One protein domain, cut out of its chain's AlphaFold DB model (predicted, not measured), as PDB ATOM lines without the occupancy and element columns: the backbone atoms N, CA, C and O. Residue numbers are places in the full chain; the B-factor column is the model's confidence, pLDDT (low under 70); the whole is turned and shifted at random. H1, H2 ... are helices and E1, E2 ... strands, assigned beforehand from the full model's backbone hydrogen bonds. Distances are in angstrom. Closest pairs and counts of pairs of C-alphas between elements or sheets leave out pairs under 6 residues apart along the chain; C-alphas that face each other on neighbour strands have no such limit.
ATOM      1  N   VAL A  10      58.278 -12.917  32.582       86.81
ATOM      2  CA  VAL A  10      58.631 -14.062  31.714       86.81
ATOM      3  C   VAL A  10      59.353 -13.676  30.417       86.81
ATOM      4  O   VAL A  10      59.831 -14.559  29.708       86.81
ATOM      5  N   GLY A  11      59.482 -12.378  30.117       90.00
ATOM      6  CA  GLY A  11      60.234 -11.873  28.963       90.00
ATOM      7  C   GLY A  11      59.580 -10.686  28.251       90.00
ATOM      8  O   GLY A  11      58.483 -10.245  28.600       90.00
ATOM      9  N   GLU A  12      60.275 -10.169  27.240       91.50
ATOM     10  CA  GLU A  12      59.760  -9.158  26.308       91.50
ATOM     11  C   GLU A  12      59.119  -9.838  25.095       91.50
ATOM     12  O   GLU A  12      59.440 -10.977  24.749       91.50
ATOM     13  N   THR A  13      58.208  -9.139  24.426       87.25
ATOM     14  CA  THR A  13      57.524  -9.624  23.222       87.25
ATOM     15  C   THR A  13      57.224  -8.443  22.298       87.25
ATOM     16  O   THR A  13      57.476  -7.302  22.654       87.25
ATOM     17  N   THR A  14      56.712  -8.686  21.099       88.62
ATOM     18  CA  THR A  14      56.067  -7.660  20.252       88.62
ATOM     19  C   THR A  14      54.601  -7.999  19.968       88.62
ATOM     20  O   THR A  14      53.909  -7.258  19.274       88.62
ATOM     21  N   ALA A  15      54.123  -9.124  20.505       89.31
ATOM     22  CA  ALA A  15      52.741  -9.575  20.421       89.31
ATOM     23  C   ALA A  15      51.901  -9.059  21.607       89.31
ATOM     24  O   ALA A  15      52.433  -8.501  22.564       89.31
ATOM     25  N   GLY A  16      50.583  -9.260  21.542       88.00
ATOM     26  CA  GLY A  16      49.637  -8.919  22.612       88.00
ATOM     27  C   GLY A  16      49.124  -7.485  22.631       88.00
ATOM     28  O   GLY A  16      48.359  -7.110  23.515       88.00
ATOM     29  N   LEU A  17      49.459  -6.695  21.607       90.88
ATOM     30  CA  LEU A  17      48.840  -5.387  21.365       90.88
ATOM     31  C   LEU A  17      47.361  -5.479  20.946       90.88
ATOM     32  O   LEU A  17      46.660  -4.475  20.959       90.88
ATOM     33  N   ASP A  18      46.882  -6.672  20.591       89.88
ATOM     34  CA  ASP A  18      45.467  -7.003  20.382       89.88
ATOM     35  C   ASP A  18      44.743  -7.372  21.692       89.88
ATOM     36  O   ASP A  18      43.609  -7.856  21.675       89.88
ATOM     37  N   GLY A  19      45.416  -7.169  22.827       89.00
ATOM     38  CA  GLY A  19      44.961  -7.525  24.159       89.00
ATOM     39  C   GLY A  19      45.247  -8.975  24.537       89.00
ATOM     40  O   GLY A  19      45.041  -9.318  25.688       89.00
ATOM     41  N   ARG A  20      45.721  -9.847  23.638       90.62
ATOM     42  CA  ARG A  20      45.910 -11.274  23.953       90.62
ATOM     43  C   ARG A  20      47.356 -11.579  24.340       90.62
ATOM     44  O   ARG A  20      48.236 -11.438  23.491       90.62
ATOM     45  N   PRO A  21      47.641 -12.040  25.568       91.06
ATOM     46  CA  PRO A  21      48.995 -12.440  25.940       91.06
ATOM     47  C   PRO A  21      49.588 -13.462  24.954       91.06
ATOM     48  O   PRO A  21      48.875 -14.338  24.455       91.06
ATOM     49  N   PRO A  22      50.890 -13.372  24.627       90.00
ATOM     50  CA  PRO A  22      51.538 -14.379  23.795       90.00
ATOM     51  C   PRO A  22      51.608 -15.731  24.511       90.00
ATOM     52  O   PRO A  22      51.577 -15.815  25.738       90.00
ATOM     53  N   LEU A  23      51.812 -16.801  23.737       89.19
ATOM     54  CA  LEU A  23      51.999 -18.143  24.287       89.19
ATOM     55  C   LEU A  23      53.113 -18.157  25.348       89.19
ATOM     56  O   LEU A  23      54.257 -17.800  25.064       89.19
ATOM     57  N   GLY A  24      52.780 -18.643  26.544       87.19
ATOM     58  CA  GLY A  24      53.714 -18.749  27.665       87.19
ATOM     59  C   GLY A  24      53.672 -17.586  28.659       87.19
ATOM     60  O   GLY A  24      54.451 -17.625  29.610       87.19
ATOM     61  N   ALA A  25      52.778 -16.612  28.469       90.88
ATOM     62  CA  ALA A  25      52.463 -15.566  29.438       90.88
ATOM     63  C   ALA A  25      50.959 -15.542  29.744       90.88
ATOM     64  O   ALA A  25      50.155 -15.695  28.827       90.88
ATOM     65  N   ASP A  26      50.597 -15.288  31.003       89.06
ATOM     66  CA  ASP A  26      49.200 -15.101  31.416       89.06
ATOM     67  C   ASP A  26      48.768 -13.628  31.291       89.06
ATOM     68  O   ASP A  26      47.584 -13.314  31.217       89.06
ATOM     69  N   ALA A  27      49.710 -12.684  31.241       91.69
ATOM     70  CA  ALA A  27      49.413 -11.275  31.036       91.69
ATOM     71  C   ALA A  27      50.464 -10.538  30.200       91.69
ATOM     72  O   ALA A  27      51.650 -10.886  30.195       91.69
ATOM     73  N   VAL A  28      50.032  -9.468  29.528       93.94
ATOM     74  CA  VAL A  28      50.910  -8.549  28.790       93.94
ATOM     75  C   VAL A  28      50.734  -7.104  29.255       93.94
ATOM     76  O   VAL A  28      49.623  -6.578  29.308       93.94
ATOM     77  N   PHE A  29      51.854  -6.453  29.563       93.06
ATOM     78  CA  PHE A  29      51.947  -5.013  29.769       93.06
ATOM     79  C   PHE A  29      52.663  -4.410  28.571       93.06
ATOM     80  O   PHE A  29      53.695  -4.921  28.133       93.06
ATOM     81  N   ALA A  30      52.095  -3.362  27.985       91.25
ATOM     82  CA  ALA A  30      52.604  -2.864  26.719       91.25
ATOM     83  C   ALA A  30      52.359  -1.378  26.515       91.25
ATOM     84  O   ALA A  30      51.347  -0.830  26.938       91.25
ATOM     85  N   PHE A  31      53.267  -0.742  25.785       89.19
ATOM     86  CA  PHE A  31      53.085   0.614  25.292       89.19
ATOM     87  C   PHE A  31      52.662   0.578  23.827       89.19
ATOM     88  O   PHE A  31      53.164  -0.226  23.044       89.19
ATOM     89  N   THR A  32      51.737   1.447  23.444       88.12
ATOM     90  CA  THR A  32      51.198   1.542  22.083       88.12
ATOM     91  C   THR A  32      50.867   2.993  21.739       88.12
ATOM     92  O   THR A  32      51.069   3.881  22.550       88.12
ATOM     93  N   THR A  33      50.384   3.289  20.539       85.06
ATOM     94  CA  THR A  33      49.981   4.662  20.182       85.06
ATOM     95  C   THR A  33      48.568   4.977  20.688       85.06
ATOM     96  O   THR A  33      47.732   4.080  20.756       85.06
ATOM     97  N   GLU A  34      48.248   6.246  20.973       80.69
ATOM     98  CA  GLU A  34      46.865   6.653  21.318       80.69
ATOM     99  C   GLU A  34      45.851   6.267  20.235       80.69
ATOM    100  O   GLU A  34      44.706   5.928  20.532       80.69
ATOM    101  N   ALA A  35      46.279   6.280  18.969       82.75
ATOM    102  CA  ALA A  35      45.447   5.858  17.849       82.75
ATOM    103  C   ALA A  35      45.004   4.391  17.989       82.75
ATOM    104  O   ALA A  35      43.861   4.065  17.680       82.75
ATOM    105  N   ALA A  36      45.874   3.518  18.505       84.25
ATOM    106  CA  ALA A  36      45.530   2.126  18.789       84.25
ATOM    107  C   ALA A  36      44.579   1.981  19.992       84.25
ATOM    108  O   ALA A  36      43.858   0.991  20.079       84.25
ATOM    109  N   LEU A  37      44.546   2.974  20.887       86.94
ATOM    110  CA  LEU A  37      43.680   3.021  22.070       86.94
ATOM    111  C   LEU A  37      42.398   3.837  21.853       86.94
ATOM    112  O   LEU A  37      41.704   4.154  22.814       86.94
ATOM    113  N   GLN A  38      42.075   4.199  20.606       87.19
ATOM    114  CA  GLN A  38      40.867   4.964  20.261       87.19
ATOM    115  C   GLN A  38      40.743   6.287  21.045       87.19
ATOM    116  O   GLN A  38      39.647   6.719  21.396       87.19
ATOM    117  N   GLY A  39      41.879   6.938  21.321       81.25
ATOM    118  CA  GLY A  39      41.935   8.200  22.066       81.25
ATOM    119  C   GLY A  39      41.965   8.056  23.591       81.25
ATOM    120  O   GLY A  39      41.984   9.072  24.284       81.25
ATOM    121  N   ALA A  40      41.993   6.833  24.128       87.75
ATOM    122  CA  ALA A  40      42.303   6.599  25.534       87.75
ATOM    123  C   ALA A  40      43.820   6.654  25.793       87.75
ATOM    124  O   ALA A  40      44.636   6.376  24.912       87.75
ATOM    125  N   VAL A  41      44.201   6.978  27.032       88.62
ATOM    126  CA  VAL A  41      45.606   6.962  27.488       88.62
ATOM    127  C   VAL A  41      46.048   5.592  28.014       88.62
ATOM    128  O   VAL A  41      47.244   5.344  28.164       88.62
ATOM    129  N   GLY A  42      45.098   4.689  28.251       91.38
ATOM    130  CA  GLY A  42      45.328   3.308  28.650       91.38
ATOM    131  C   GLY A  42      44.121   2.427  28.338       91.38
ATOM    132  O   GLY A  42      43.026   2.929  28.069       91.38
ATOM    133  N   LEU A  43      44.354   1.117  28.296       93.50
ATOM    134  CA  LEU A  43      43.314   0.109  28.139       93.50
ATOM    135  C   LEU A  43      43.717  -1.187  28.845       93.50
ATOM    136  O   LEU A  43      44.649  -1.869  28.417       93.50
ATOM    137  N   GLY A  44      42.982  -1.546  29.888       93.38
ATOM    138  CA  GLY A  44      43.114  -2.808  30.599       93.38
ATOM    139  C   GLY A  44      41.925  -3.738  30.381       93.38
ATOM    140  O   GLY A  44      40.791  -3.309  30.163       93.38
ATOM    141  N   GLY A  45      42.176  -5.037  30.479       90.88
ATOM    142  CA  GLY A  45      41.132  -6.048  30.387       90.88
ATOM    143  C   GLY A  45      41.648  -7.450  30.663       90.88
ATOM    144  O   GLY A  45      42.846  -7.673  30.822       90.88
ATOM    145  N   GLY A  46      40.730  -8.407  30.732       87.75
ATOM    146  CA  GLY A  46      41.075  -9.798  30.988       87.75
ATOM    147  C   GLY A  46      40.045 -10.768  30.439       87.75
ATOM    148  O   GLY A  46      38.907 -10.398  30.139       87.75
ATOM    149  N   TRP A  47      40.464 -12.019  30.305       84.38
ATOM    150  CA  TRP A  47      39.600 -13.144  29.994       84.38
ATOM    151  C   TRP A  47      39.304 -13.908  31.264       84.38
ATOM    152  O   TRP A  47      40.184 -14.210  32.071       84.38
ATOM    153  N   TYR A  48      38.033 -14.254  31.397       77.75
ATOM    154  CA  TYR A  48      37.497 -14.919  32.564       77.75
ATOM    155  C   TYR A  48      36.884 -16.232  32.108       77.75
ATOM    156  O   TYR A  48      36.076 -16.247  31.174       77.75
ATOM    157  N   TYR A  49      37.210 -17.332  32.783       71.19
ATOM    158  CA  TYR A  49      36.327 -18.486  32.690       71.19
ATOM    159  C   TYR A  49      35.016 -18.130  33.398       71.19
ATOM    160  O   TYR A  49      35.054 -17.600  34.507       71.19
ATOM    161  N   PRO A  50      33.846 -18.356  32.780       61.41
ATOM    162  CA  PRO A  50      32.585 -18.125  33.461       61.41
ATOM    163  C   PRO A  50      32.455 -19.113  34.620       61.41
ATOM    164  O   PRO A  50      32.724 -20.302  34.466       61.41
ATOM    165  N   ALA A  51      32.015 -18.622  35.775       55.75
ATOM    166  CA  ALA A  51      31.738 -19.458  36.930       55.75
ATOM    167  C   ALA A  51      30.508 -20.338  36.659       55.75
ATOM    168  O   ALA A  51      29.378 -19.917  36.898       55.75
ATOM    169  N   THR A  52      30.702 -21.564  36.174       58.78
ATOM    170  CA  THR A  52      29.623 -22.564  36.130       58.78
ATOM    171  C   THR A  52      29.384 -23.187  37.506       58.78
ATOM    172  O   THR A  52      28.279 -23.659  37.762       58.78
ATOM    173  N   ALA A  53      30.362 -23.120  38.421       52.31
ATOM    174  CA  ALA A  53      30.243 -23.629  39.789       52.31
ATOM    175  C   ALA A  53      30.798 -22.673  40.865       52.31
ATOM    176  O   ALA A  53      31.210 -23.116  41.936       52.31
ATOM    177  N   GLY A  54      30.823 -21.362  40.599       54.12
ATOM    178  CA  GLY A  54      31.512 -20.420  41.489       54.12
ATOM    179  C   GLY A  54      33.030 -20.567  41.396       54.12
ATOM    180  O   GLY A  54      33.715 -20.401  42.392       54.12
ATOM    181  N   ASP A  55      33.555 -20.918  40.215       57.34
ATOM    182  CA  ASP A  55      34.979 -21.162  39.927       57.34
ATOM    183  C   ASP A  55      35.557 -20.322  38.742       57.34
ATOM    184  O   ASP A  55      36.698 -20.516  38.323       57.34
ATOM    185  N   GLY A  56      34.835 -19.300  38.268       64.12
ATOM    186  CA  GLY A  56      35.299 -18.369  37.234       64.12
ATOM    187  C   GLY A  56      36.512 -17.485  37.564       64.12
ATOM    188  O   GLY A  56      36.371 -16.461  38.215       64.12
ATOM    189  N   ARG A  57      37.693 -17.858  37.071       70.50
ATOM    190  CA  ARG A  57      39.001 -17.197  37.268       70.50
ATOM    191  C   ARG A  57      39.390 -16.261  36.124       70.50
ATOM    192  O   ARG A  57      39.063 -16.563  34.977       70.50
ATOM    193  N   VAL A  58      40.115 -15.178  36.434       73.50
ATOM    194  CA  VAL A  58      40.919 -14.462  35.425       73.50
ATOM    195  C   VAL A  58      42.009 -15.425  34.967       73.50
ATOM    196  O   VAL A  58      42.700 -15.993  35.811       73.50
ATOM    197  N   VAL A  59      42.121 -15.663  33.666       80.38
ATOM    198  CA  VAL A  59      43.121 -16.593  33.108       80.38
ATOM    199  C   VAL A  59      44.095 -15.939  32.164       80.38
ATOM    200  O   VAL A  59      45.210 -16.421  32.034       80.38
ATOM    201  N   GLU A  60      43.682 -14.839  31.545       88.12
ATOM    202  CA  GLU A  60      44.550 -14.017  30.718       88.12
ATOM    203  C   GLU A  60      44.233 -12.543  30.975       88.12
ATOM    204  O   GLU A  60      43.082 -12.202  31.266       88.12
ATOM    205  N   GLY A  61      45.225 -11.664  30.861       91.12
ATOM    206  CA  GLY A  61      45.066 -10.236  31.123       91.12
ATOM    207  C   GLY A  61      45.933  -9.349  30.240       91.12
ATOM    208  O   GLY A  61      46.979  -9.752  29.746       91.12
ATOM    209  N   PHE A  62      45.527  -8.103  30.060       93.94
ATOM    210  CA  PHE A  62      46.355  -7.098  29.418       93.94
ATOM    211  C   PHE A  62      46.191  -5.732  30.069       93.94
ATOM    212  O   PHE A  62      45.130  -5.402  30.597       93.94
ATOM    213  N   ALA A  63      47.246  -4.930  29.972       94.75
ATOM    214  CA  ALA A  63      47.224  -3.502  30.242       94.75
ATOM    215  C   ALA A  63      48.098  -2.786  29.204       94.75
ATOM    216  O   ALA A  63      49.318  -2.969  29.150       94.75
ATOM    217  N   LEU A  64      47.452  -2.000  28.347       92.81
ATOM    218  CA  LEU A  64      48.088  -1.205  27.305       92.81
ATOM    219  C   LEU A  64      48.145   0.258  27.740       92.81
ATOM    220  O   LEU A  64      47.191   0.775  28.318       92.81
ATOM    221  N   PHE A  65      49.233   0.940  27.409       91.25
ATOM    222  CA  PHE A  65      49.490   2.324  27.789       91.25
ATOM    223  C   PHE A  65      49.848   3.148  26.558       91.25
ATOM    224  O   PHE A  65      50.625   2.703  25.711       91.25
ATOM    225  N   ALA A  66      49.323   4.364  26.452       87.94
ATOM    226  CA  ALA A  66      49.725   5.270  25.390       87.94
ATOM    227  C   ALA A  66      51.199   5.679  25.565       87.94
ATOM    228  O   ALA A  66      51.608   6.247  26.576       87.94
ATOM    229  N   SER A  67      51.999   5.420  24.539       82.06
ATOM    230  CA  SER A  67      53.309   6.007  24.317       82.06
ATOM    231  C   SER A  67      53.091   7.362  23.665       82.06
ATOM    232  O   SER A  67      52.896   7.474  22.452       82.06
ATOM    233  N   LEU A  68      53.049   8.402  24.490       67.25
ATOM    234  CA  LEU A  68      52.935   9.767  23.997       67.25
ATOM    235  C   LEU A  68      54.326  10.273  23.589       67.25
ATOM    236  O   LEU A  68      55.287  10.102  24.349       67.25
ATOM    237  N   PRO A  69      54.471  10.909  22.413       58.59
ATOM    238  CA  PRO A  69      55.721  11.549  22.019       58.59
ATOM    239  C   PRO A  69      56.180  12.553  23.087       58.59
ATOM    240  O   PRO A  69      55.467  13.503  23.401       58.59
ATOM    241  N   GLY A  70      57.372  12.338  23.654       59.09
ATOM    242  CA  GLY A  70      57.911  13.145  24.759       59.09
ATOM    243  C   GLY A  70      57.604  12.621  26.169       59.09
ATOM    244  O   GLY A  70      58.140  13.165  27.132       59.09
ATOM    245  N   SER A  71      56.824  11.543  26.295       55.88
ATOM    246  CA  SER A  71      56.415  10.963  27.583       55.88
ATOM    247  C   SER A  71      57.167   9.690  27.974       55.88
ATOM    248  O   SER A  71      56.850   9.096  29.002       55.88
ATOM    249  N   TYR A  72      58.211   9.289  27.236       48.69
ATOM    250  CA  TYR A  72      59.112   8.226  27.695       48.69
ATOM    251  C   TYR A  72      60.605   8.583  27.596       48.69
ATOM    252  O   TYR A  72      61.054   8.956  26.512       48.69
ATOM    253  N   PRO A  73      61.399   8.441  28.686       49.25
ATOM    254  CA  PRO A  73      61.035   8.120  30.072       49.25
ATOM    255  C   PRO A  73      61.019   9.409  30.911       49.25
ATOM    256  O   PRO A  73      62.037   9.800  31.486       49.25
ATOM    257  N   ALA A  74      59.890  10.118  30.969       42.03
ATOM    258  CA  ALA A  74      59.842  11.417  31.638       42.03
ATOM    259  C   ALA A  74      58.607  11.570  32.527       42.03
ATOM    260  O   ALA A  74      57.673  12.256  32.153       42.03
ATOM    261  N   ARG A  75      58.679  11.008  33.743       49.09
ATOM    262  CA  ARG A  75      58.221  11.655  34.991       49.09
ATOM    263  C   ARG A  75      56.868  12.381  34.940       49.09
ATOM    264  O   ARG A  75      56.735  13.426  35.583       49.09
ATOM    265  N   ASP A  76      55.877  11.885  34.212       59.28
ATOM    266  CA  ASP A  76      54.543  12.421  34.411       59.28
ATOM    267  C   ASP A  76      54.129  12.037  35.848       59.28
ATOM    268  O   ASP A  76      54.525  10.998  36.391       59.28
ATOM    269  N   THR A  77      53.430  12.930  36.544       64.56
ATOM    270  CA  THR A  77      53.076  12.726  37.955       64.56
ATOM    271  C   THR A  77      52.077  11.586  38.159       64.56
ATOM    272  O   THR A  77      51.714  11.323  39.303       64.56
ATOM    273  N   HIS A  78      51.635  10.925  37.082       80.56
ATOM    274  CA  HIS A  78      50.460  10.066  37.063       80.56
ATOM    275  C   HIS A  78      50.663   8.708  36.390       80.56
ATOM    276  O   HIS A  78      49.729   7.916  36.316       80.56
ATOM    277  N   GLN A  79      51.875   8.380  35.952       85.06
ATOM    278  CA  GLN A  79      52.152   7.153  35.217       85.06
ATOM    279  C   GLN A  79      51.856   5.949  36.098       85.06
ATOM    280  O   GLN A  79      51.234   4.979  35.678       85.06
ATOM    281  N   ARG A  80      52.249   6.047  37.369       88.06
ATOM    282  CA  ARG A  80      51.915   5.048  38.378       88.06
ATOM    283  C   ARG A  80      50.402   4.909  38.564       88.06
ATOM    284  O   ARG A  80      49.928   3.788  38.705       88.06
ATOM    285  N   ASP A  81      49.662   6.014  38.558       91.69
ATOM    286  CA  ASP A  81      48.206   6.010  38.729       91.69
ATOM    287  C   ASP A  81      47.513   5.332  37.546       91.69
ATOM    288  O   ASP A  81      46.652   4.479  37.746       91.69
ATOM    289  N   LEU A  82      47.949   5.645  36.322       92.00
ATOM    290  CA  LEU A  82      47.490   4.988  35.102       92.00
ATOM    291  C   LEU A  82      47.792   3.483  35.141       92.00
ATOM    292  O   LEU A  82      46.925   2.670  34.848       92.00
ATOM    293  N   PHE A  83      48.989   3.093  35.579       91.94
ATOM    294  CA  PHE A  83      49.356   1.683  35.734       91.94
ATOM    295  C   PHE A  83      48.430   0.962  36.712       91.94
ATOM    296  O   PHE A  83      47.931  -0.118  36.407       91.94
ATOM    297  N   LEU A  84      48.166   1.564  37.875       93.94
ATOM    298  CA  LEU A  84      47.233   1.002  38.849       93.94
ATOM    299  C   LEU A  84      45.803   0.921  38.289       93.94
ATOM    300  O   LEU A  84      45.112  -0.064  38.551       93.94
ATOM    301  N   HIS A  85      45.367   1.915  37.513       95.88
ATOM    302  CA  HIS A  85      44.053   1.936  36.869       95.88
ATOM    303  C   HIS A  85      43.892   0.779  35.876       95.88
ATOM    304  O   HIS A  85      42.976  -0.033  36.017       95.88
ATOM    305  N   GLU A  86      44.830   0.629  34.939       95.44
ATOM    306  CA  GLU A  86      44.738  -0.421  33.918       95.44
ATOM    307  C   GLU A  86      44.958  -1.822  34.496       95.44
ATOM    308  O   GLU A  86      44.279  -2.763  34.092       95.44
ATOM    309  N   ILE A  87      45.824  -1.977  35.507       93.00
ATOM    310  CA  ILE A  87      45.915  -3.234  36.268       93.00
ATOM    311  C   ILE A  87      44.581  -3.533  36.957       93.00
ATOM    312  O   ILE A  87      44.146  -4.679  36.982       93.00
ATOM    313  N   GLY A  88      43.892  -2.520  37.487       92.81
ATOM    314  CA  GLY A  88      42.570  -2.695  38.080       92.81
ATOM    315  C   GLY A  88      41.580  -3.282  37.075       92.81
ATOM    316  O   GLY A  88      40.916  -4.273  37.383       92.81
ATOM    317  N   HIS A  89      41.539  -2.731  35.861       94.75
ATOM    318  CA  HIS A  89      40.738  -3.267  34.758       94.75
ATOM    319  C   HIS A  89      41.144  -4.680  34.343       94.75
ATOM    320  O   HIS A  89      40.272  -5.532  34.174       94.75
ATOM    321  N   MET A  90      42.446  -4.950  34.243       91.44
ATOM    322  CA  MET A  90      42.976  -6.279  33.933       91.44
ATOM    323  C   MET A  90      42.465  -7.341  34.913       91.44
ATOM    324  O   MET A  90      42.136  -8.457  34.520       91.44
ATOM    325  N   LEU A  91      42.363  -6.978  36.193       87.81
ATOM    326  CA  LEU A  91      41.876  -7.860  37.251       87.81
ATOM    327  C   LEU A  91      40.344  -7.928  37.345       87.81
ATOM    328  O   LEU A  91      39.823  -8.760  38.085       87.81
ATOM    329  N   GLY A  92      39.620  -7.079  36.611       86.50
ATOM    330  CA  GLY A  92      38.158  -7.077  36.549       86.50
ATOM    331  C   GLY A  92      37.467  -5.993  37.369       86.50
ATOM    332  O   GLY A  92      36.252  -6.063  37.574       86.50
ATOM    333  N   LEU A  93      38.191  -4.976  37.844       90.44
ATOM    334  CA  LEU A  93      37.551  -3.773  38.372       90.44
ATOM    335  C   LEU A  93      36.951  -2.952  37.231       90.44
ATOM    336  O   LEU A  93      37.588  -2.706  36.210       90.44
ATOM    337  N   GLY A  94      35.723  -2.482  37.430       91.19
ATOM    338  CA  GLY A  94      35.114  -1.464  36.581       91.19
ATOM    339  C   GLY A  94      35.387  -0.057  37.104       91.19
ATOM    340  O   GLY A  94      35.847   0.124  38.235       91.19
ATOM    341  N   HIS A  95      35.043   0.942  36.292       96.31
ATOM    342  CA  HIS A  95      35.057   2.330  36.738       96.31
ATOM    343  C   HIS A  95      34.107   2.577  37.908       96.31
ATOM    344  O   HIS A  95      33.058   1.940  38.045       96.31
ATOM    345  N   VAL A  96      34.443   3.576  38.717       95.62
ATOM    346  CA  VAL A  96      33.593   4.093  39.793       95.62
ATOM    347  C   VAL A  96      33.473   5.610  39.692       95.62
ATOM    348  O   VAL A  96      34.388   6.296  39.261       95.62
ATOM    349  N   ALA A  97      32.345   6.169  40.128       95.88
ATOM    350  CA  ALA A  97      32.081   7.604  39.983       95.88
ATOM    351  C   ALA A  97      32.880   8.507  40.950       95.88
ATOM    352  O   ALA A  97      32.785   9.729  40.868       95.88
ATOM    353  N   PHE A  98      33.627   7.934  41.896       97.00
ATOM    354  CA  PHE A  98      34.269   8.684  42.974       97.00
ATOM    355  C   PHE A  98      35.719   9.038  42.633       97.00
ATOM    356  O   PHE A  98      36.561   8.150  42.596       97.00
ATOM    357  N   GLU A  99      36.034  10.334  42.539       96.62
ATOM    358  CA  GLU A  99      37.397  10.863  42.296       96.62
ATOM    359  C   GLU A  99      38.439  10.444  43.342       96.62
ATOM    360  O   GLU A  99      39.638  10.597  43.146       96.62
ATOM    361  N   SER A 100      37.984   9.936  44.487       96.44
ATOM    362  CA  SER A 100      38.850   9.420  45.548       96.44
ATOM    363  C   SER A 100      39.350   7.998  45.297       96.44
ATOM    364  O   SER A 100      39.974   7.446  46.194       96.44
ATOM    365  N   GLN A 101      39.008   7.377  44.166       97.25
ATOM    366  CA  GLN A 101      39.350   5.998  43.824       97.25
ATOM    367  C   GLN A 101      40.238   5.967  42.583       97.25
ATOM    368  O   GLN A 101      40.021   6.746  41.658       97.25
ATOM    369  N   VAL A 102      41.172   5.017  42.533       96.81
ATOM    370  CA  VAL A 102      42.023   4.801  41.352       96.81
ATOM    371  C   VAL A 102      41.170   4.462  40.135       96.81
ATOM    372  O   VAL A 102      41.465   4.920  39.037       96.81
ATOM    373  N   MET A 103      40.073   3.720  40.324       96.94
ATOM    374  CA  MET A 103      39.152   3.364  39.241       96.94
ATOM    375  C   MET A 103      38.198   4.500  38.828       96.94
ATOM    376  O   MET A 103      37.206   4.253  38.142       96.94
ATOM    377  N   TYR A 104      38.444   5.748  39.233       96.56
ATOM    378  CA  TYR A 104      37.767   6.900  38.636       96.56
ATOM    379  C   TYR A 104      38.143   7.012  37.142       96.56
ATOM    380  O   TYR A 104      39.325   6.880  36.836       96.56
ATOM    381  N   PRO A 105      37.205   7.276  36.204       94.38
ATOM    382  CA  PRO A 105      37.482   7.281  34.757       94.38
ATOM    383  C   PRO A 105      38.566   8.249  34.264       94.38
ATOM    384  O   PRO A 105      38.947   8.194  33.100       94.38
ATOM    385  N   TYR A 106      39.032   9.165  35.113       92.00
ATOM    386  CA  TYR A 106      40.104  10.098  34.792       92.00
ATOM    387  C   TYR A 106      41.274   9.867  35.741       92.00
ATOM    388  O   TYR A 106      41.085   9.788  36.954       92.00
ATOM    389  N   VAL A 107      42.489   9.820  35.199       89.50
ATOM    390  CA  VAL A 107      43.694   9.591  36.001       89.50
ATOM    391  C   VAL A 107      43.908  10.752  36.982       89.50
ATOM    392  O   VAL A 107      43.925  11.927  36.601       89.50
ATOM    393  N   ARG A 108      44.066  10.418  38.263       89.62
ATOM    394  CA  ARG A 108      44.316  11.343  39.377       89.62
ATOM    395  C   ARG A 108      45.451  10.802  40.241       89.62
ATOM    396  O   ARG A 108      45.667   9.598  40.274       89.62
ATOM    397  N   ALA A 109      46.130  11.689  40.972       90.56
ATOM    398  CA  ALA A 109      47.178  11.291  41.912       90.56
ATOM    399  C   ALA A 109      46.626  10.431  43.052       90.56
ATOM    400  O   ALA A 109      45.866  10.916  43.895       90.56
ATOM    401  N   HIS A 110      47.110   9.198  43.141       90.50
ATOM    402  CA  HIS A 110      46.852   8.283  44.236       90.50
ATOM    403  C   HIS A 110      48.145   7.592  44.668       90.50
ATOM    404  O   HIS A 110      48.927   7.065  43.885       90.50
ATOM    405  N   ALA A 111      48.380   7.555  45.978       87.44
ATOM    406  CA  ALA A 111      49.549   6.850  46.484       87.44
ATOM    407  C   ALA A 111      49.435   5.333  46.287       87.44
ATOM    408  O   ALA A 111      50.471   4.712  46.132       87.44
ATOM    409  N   ASP A 112      48.229   4.757  46.297       93.12
ATOM    410  CA  ASP A 112      47.933   3.322  46.159       93.12
ATOM    411  C   ASP A 112      46.444   3.133  45.795       93.12
ATOM    412  O   ASP A 112      45.682   4.105  45.773       93.12
ATOM    413  N   TYR A 113      45.996   1.886  45.600       93.81
ATOM    414  CA  TYR A 113      44.565   1.553  45.566       93.81
ATOM    415  C   TYR A 113      43.841   2.059  46.809       93.81
ATOM    416  O   TYR A 113      44.302   1.867  47.938       93.81
ATOM    417  N   GLN A 114      42.672   2.652  46.607       96.06
ATOM    418  CA  GLN A 114      41.879   3.298  47.642       96.06
ATOM    419  C   GLN A 114      40.866   2.312  48.234       96.06
ATOM    420  O   GLN A 114      40.841   1.130  47.894       96.06
ATOM    421  N   TYR A 115      40.078   2.745  49.221       94.94
ATOM    422  CA  TYR A 115      39.222   1.825  49.984       94.94
ATOM    423  C   TYR A 115      38.237   1.029  49.107       94.94
ATOM    424  O   TYR A 115      38.102  -0.182  49.285       94.94
ATOM    425  N   GLY A 116      37.569   1.693  48.162       93.88
ATOM    426  CA  GLY A 116      36.644   1.064  47.221       93.88
ATOM    427  C   GLY A 116      37.359   0.120  46.262       93.88
ATOM    428  O   GLY A 116      36.906  -1.012  46.106       93.88
ATOM    429  N   ASP A 117      38.507   0.533  45.722       94.88
ATOM    430  CA  ASP A 117      39.344  -0.305  44.854       94.88
ATOM    431  C   ASP A 117      39.779  -1.589  45.576       94.88
ATOM    432  O   ASP A 117      39.554  -2.694  45.091       94.88
ATOM    433  N   ARG A 118      40.330  -1.468  46.794       92.31
ATOM    434  CA  ARG A 118      40.766  -2.616  47.607       92.31
ATOM    435  C   ARG A 118      39.607  -3.519  48.002       92.31
ATOM    436  O   ARG A 118      39.794  -4.726  48.060       92.31
ATOM    437  N   ASN A 119      38.426  -2.968  48.281       90.00
ATOM    438  CA  ASN A 119      37.227  -3.769  48.519       90.00
ATOM    439  C   ASN A 119      36.774  -4.489  47.237       90.00
ATOM    440  O   ASN A 119      36.355  -5.637  47.312       90.00
ATOM    441  N   GLY A 120      36.896  -3.855  46.069       87.38
ATOM    442  CA  GLY A 120      36.680  -4.489  44.771       87.38
ATOM    443  C   GLY A 120      37.648  -5.648  44.536       87.38
ATOM    444  O   GLY A 120      37.207  -6.767  44.310       87.38
ATOM    445  N   LEU A 121      38.952  -5.415  44.703       86.94
ATOM    446  CA  LEU A 121      39.996  -6.441  44.581       86.94
ATOM    447  C   LEU A 121      39.827  -7.545  45.614       86.94
ATOM    448  O   LEU A 121      40.026  -8.715  45.305       86.94
ATOM    449  N   TRP A 122      39.441  -7.189  46.838       83.06
ATOM    450  CA  TRP A 122      39.109  -8.171  47.853       83.06
ATOM    451  C   TRP A 122      37.901  -8.984  47.421       83.06
ATOM    452  O   TRP A 122      37.953 -10.183  47.581       83.06
ATOM    453  N   ARG A 123      36.849  -8.406  46.837       78.38
ATOM    454  CA  ARG A 123      35.699  -9.178  46.338       78.38
ATOM    455  C   ARG A 123      36.047 -10.044  45.143       78.38
ATOM    456  O   ARG A 123      35.526 -11.142  45.079       78.38
ATOM    457  N   LEU A 124      36.909  -9.585  44.242       76.88
ATOM    458  CA  LEU A 124      37.428 -10.400  43.148       76.88
ATOM    459  C   LEU A 124      38.240 -11.570  43.713       76.88
ATOM    460  O   LEU A 124      37.923 -12.710  43.440       76.88
ATOM    461  N   GLY A 125      39.201 -11.309  44.602       68.94
ATOM    462  CA  GLY A 125      40.009 -12.345  45.255       68.94
ATOM    463  C   GLY A 125      39.265 -13.212  46.281       68.94
ATOM    464  O   GLY A 125      39.683 -14.330  46.549       68.94
ATOM    465  N   ALA A 126      38.192 -12.711  46.893       62.12
ATOM    466  CA  ALA A 126      37.375 -13.421  47.881       62.12
ATOM    467  C   ALA A 126      36.274 -14.222  47.198       62.12
ATOM    468  O   ALA A 126      35.964 -15.324  47.640       62.12
ATOM    469  N   ALA A 127      35.746 -13.711  46.084       54.62
ATOM    470  CA  ALA A 127      35.108 -14.519  45.068       54.62
ATOM    471  C   ALA A 127      36.210 -15.171  44.220       54.62
ATOM    472  O   ALA A 127      36.218 -14.965  43.026       54.62
ATOM    473  N   HIS A 128      37.147 -15.891  44.850       50.75
ATOM    474  CA  HIS A 128      38.047 -16.936  44.337       50.75
ATOM    475  C   HIS A 128      38.277 -17.907  45.511       50.75
ATOM    476  O   HIS A 128      39.257 -17.815  46.240       50.75
ATOM    477  N   GLY A 129      37.367 -18.838  45.806       41.09
ATOM    478  CA  GLY A 129      36.323 -19.398  44.936       41.09
ATOM    479  C   GLY A 129      35.365 -18.380  44.310       41.09
ATOM    480  O   GLY A 129      34.693 -17.629  44.988       41.09
ATOM    481  N   CYS A 130      35.361 -18.386  42.997       44.12
ATOM    482  CA  CYS A 130      35.338 -17.362  41.974       44.12
ATOM    483  C   CYS A 130      34.121 -16.417  41.770       44.12
ATOM    484  O   CYS A 130      33.018 -16.665  42.254       44.12
ATOM    485  N   VAL A 131      34.310 -15.337  40.988       43.34
ATOM    486  CA  VAL A 131      33.293 -14.307  40.701       43.34
ATOM    487  C   VAL A 131      32.125 -14.912  39.918       43.34
ATOM    488  O   VAL A 131      32.265 -15.321  38.766       43.34
ATOM    489  N   ALA A 132      30.937 -14.946  40.525       40.09
ATOM    490  CA  ALA A 132      29.699 -15.221  39.803       40.09
ATOM    491  C   ALA A 132      29.428 -14.058  38.834       40.09
ATOM    492  O   ALA A 132      29.088 -12.946  39.247       40.09
ATOM    493  N   ALA A 133      29.608 -14.313  37.539       41.44
ATOM    494  CA  ALA A 133      29.348 -13.371  36.457       41.44
ATOM    495  C   ALA A 133      27.841 -13.067  36.355       41.44
ATOM    496  O   ALA A 133      27.117 -13.671  35.571       41.44
ATOM    497  N   GLY A 134      27.357 -12.142  37.183       36.06
ATOM    498  CA  GLY A 134      25.975 -11.654  37.138       36.06
ATOM    499  C   GLY A 134      25.832 -10.132  37.178       36.06
ATOM    500  O   GLY A 134      24.728  -9.635  36.987       36.06
ATOM    501  N   GLY A 135      26.912  -9.376  37.418       35.78
ATOM    502  CA  GLY A 135      26.825  -7.926  37.661       35.78
ATOM    503  C   GLY A 135      27.474  -7.005  36.623       35.78
ATOM    504  O   GLY A 135      27.087  -5.846  36.542       35.78
ATOM    505  N   ALA A 136      28.447  -7.478  35.834       40.41
ATOM    506  CA  ALA A 136      29.315  -6.592  35.039       40.41
ATOM    507  C   ALA A 136      28.884  -6.388  33.571       40.41
ATOM    508  O   ALA A 136      29.421  -5.518  32.898       40.41
ATOM    509  N   GLU A 154      56.407   4.837  14.072       39.44
ATOM    510  CA  GLU A 154      57.534   3.989  14.480       39.44
ATOM    511  C   GLU A 154      57.049   2.809  15.343       39.44
ATOM    512  O   GLU A 154      56.049   2.947  16.057       39.44
ATOM    513  N   PRO A 155      57.715   1.639  15.284       38.00
ATOM    514  CA  PRO A 155      57.266   0.480  16.037       38.00
ATOM    515  C   PRO A 155      57.344   0.777  17.544       38.00
ATOM    516  O   PRO A 155      58.390   1.224  18.021       38.00
ATOM    517  N   PRO A 156      56.270   0.531  18.313       42.53
ATOM    518  CA  PRO A 156      56.323   0.670  19.759       42.53
ATOM    519  C   PRO A 156      57.368  -0.291  20.344       42.53
ATOM    520  O   PRO A 156      57.416  -1.470  19.992       42.53
ATOM    521  N   VAL A 157      58.202   0.222  21.247       41.78
ATOM    522  CA  VAL A 157      59.087  -0.588  22.093       41.78
ATOM    523  C   VAL A 157      58.249  -1.134  23.249       41.78
ATOM    524  O   VAL A 157      57.623  -0.368  23.983       41.78
ATOM    525  N   LEU A 158      58.205  -2.461  23.377       43.31
ATOM    526  CA  LEU A 158      57.380  -3.186  24.342       43.31
ATOM    527  C   LEU A 158      58.196  -3.550  25.586       43.31
ATOM    528  O   LEU A 158      59.331  -4.002  25.454       43.31
ATOM    529  N   LEU A 159      57.607  -3.444  26.777       44.22
ATOM    530  CA  LEU A 159      58.229  -3.960  27.992       44.22
ATOM    531  C   LEU A 159      57.192  -4.657  28.882       44.22
ATOM    532  O   LEU A 159      56.250  -4.025  29.350       44.22
ATOM    533  N   THR A 160      57.486  -5.932  29.165       41.34
ATOM    534  CA  THR A 160      57.003  -6.742  30.301       41.34
ATOM    535  C   THR A 160      55.786  -7.667  30.076       41.34
ATOM    536  O   THR A 160      54.637  -7.258  30.174       41.34
ATOM    537  N   ALA A 161      56.034  -8.974  29.887       42.91
ATOM    538  CA  ALA A 161      55.034 -10.045  30.040       42.91
ATOM    539  C   ALA A 161      55.080 -10.660  31.452       42.91
ATOM    540  O   ALA A 161      56.168 -10.805  32.021       42.91
ATOM    541  N   VAL A 162      53.925 -11.027  32.023       49.66
ATOM    542  CA  VAL A 162      53.804 -11.433  33.433       49.66
ATOM    543  C   VAL A 162      52.926 -12.673  33.654       49.66
ATOM    544  O   VAL A 162      51.854 -12.798  33.078       49.66
ATOM    545  N   ALA A 163      53.402 -13.486  34.598       45.69
ATOM    546  CA  ALA A 163      52.817 -14.589  35.358       45.69
ATOM    547  C   ALA A 163      52.558 -15.920  34.646       45.69
ATOM    548  O   ALA A 163      52.132 -15.975  33.497       45.69
TER     549      ALA A 163
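Overview. This is residues 10 to 136 and 154 to 163 of the 208 residues of the protein "Matrixin family metalloprotease" of Acidimicrobiia bacterium (UniProt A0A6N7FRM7). With little regular structure, the domain is a narrow three-strand sheet with H2 along one face, and H3 beyond H2 among long loops. The 137 printed residues include, in order, E1 H1 E2 E3 H2 H3, with under half in these elements; the class is mixed. The mixed sheet runs E1 E3 E2. The whole is compact, radius of gyration of the C-alphas 15.3 A, spanning 47 by 37 by 25 A.

Along the chain. E3, residues 58 to 66, measures 23.8 A; E2, 42 to 48, 20.2 A; E1, 27 to 32, 15.7 A, from C-alpha 27 (49.413, -11.275, 31.036). H2 is 79 to 90, 16.3 A; H1, 34 to 37, 4.9 A; H3, 115 to 126, 15.5 A, to C-alpha 126 (37.375, -13.421, 47.881).

Arrangement. E3 is parallel to E1, N 30 and O 63 3.0 A apart, within hydrogen-bond range. E2 and E3 form an antiparallel hairpin, N 45 and O 62 likewise 3.0 A. H2 and the sheet make two layers, helix on one face, height 8.0 A; the closest C-alphas of E2 and H2 are Gly 45 and Met 90, 4.0 A. H1 only grazes the sheet. H2 and H3 are close but not clearly touching: closest C-alphas Gly 88 and Asp 117, 7.9 A. Every O i to N i+4 pair is within range in H2 and H3; H1 is too short.

Size, cuts and confidence. The farthest C-alphas, Ala 53 and Gly 70, are 48.4 A apart. Residues 137 to 153 are cut out, a 36.5 A gap between C-alphas 136 and 154. Links E3 to H2 and H2 to H3 are long. pLDDT is under 70 at 50 to 56, 68 to 77, 125 to 136 and 154 to 163.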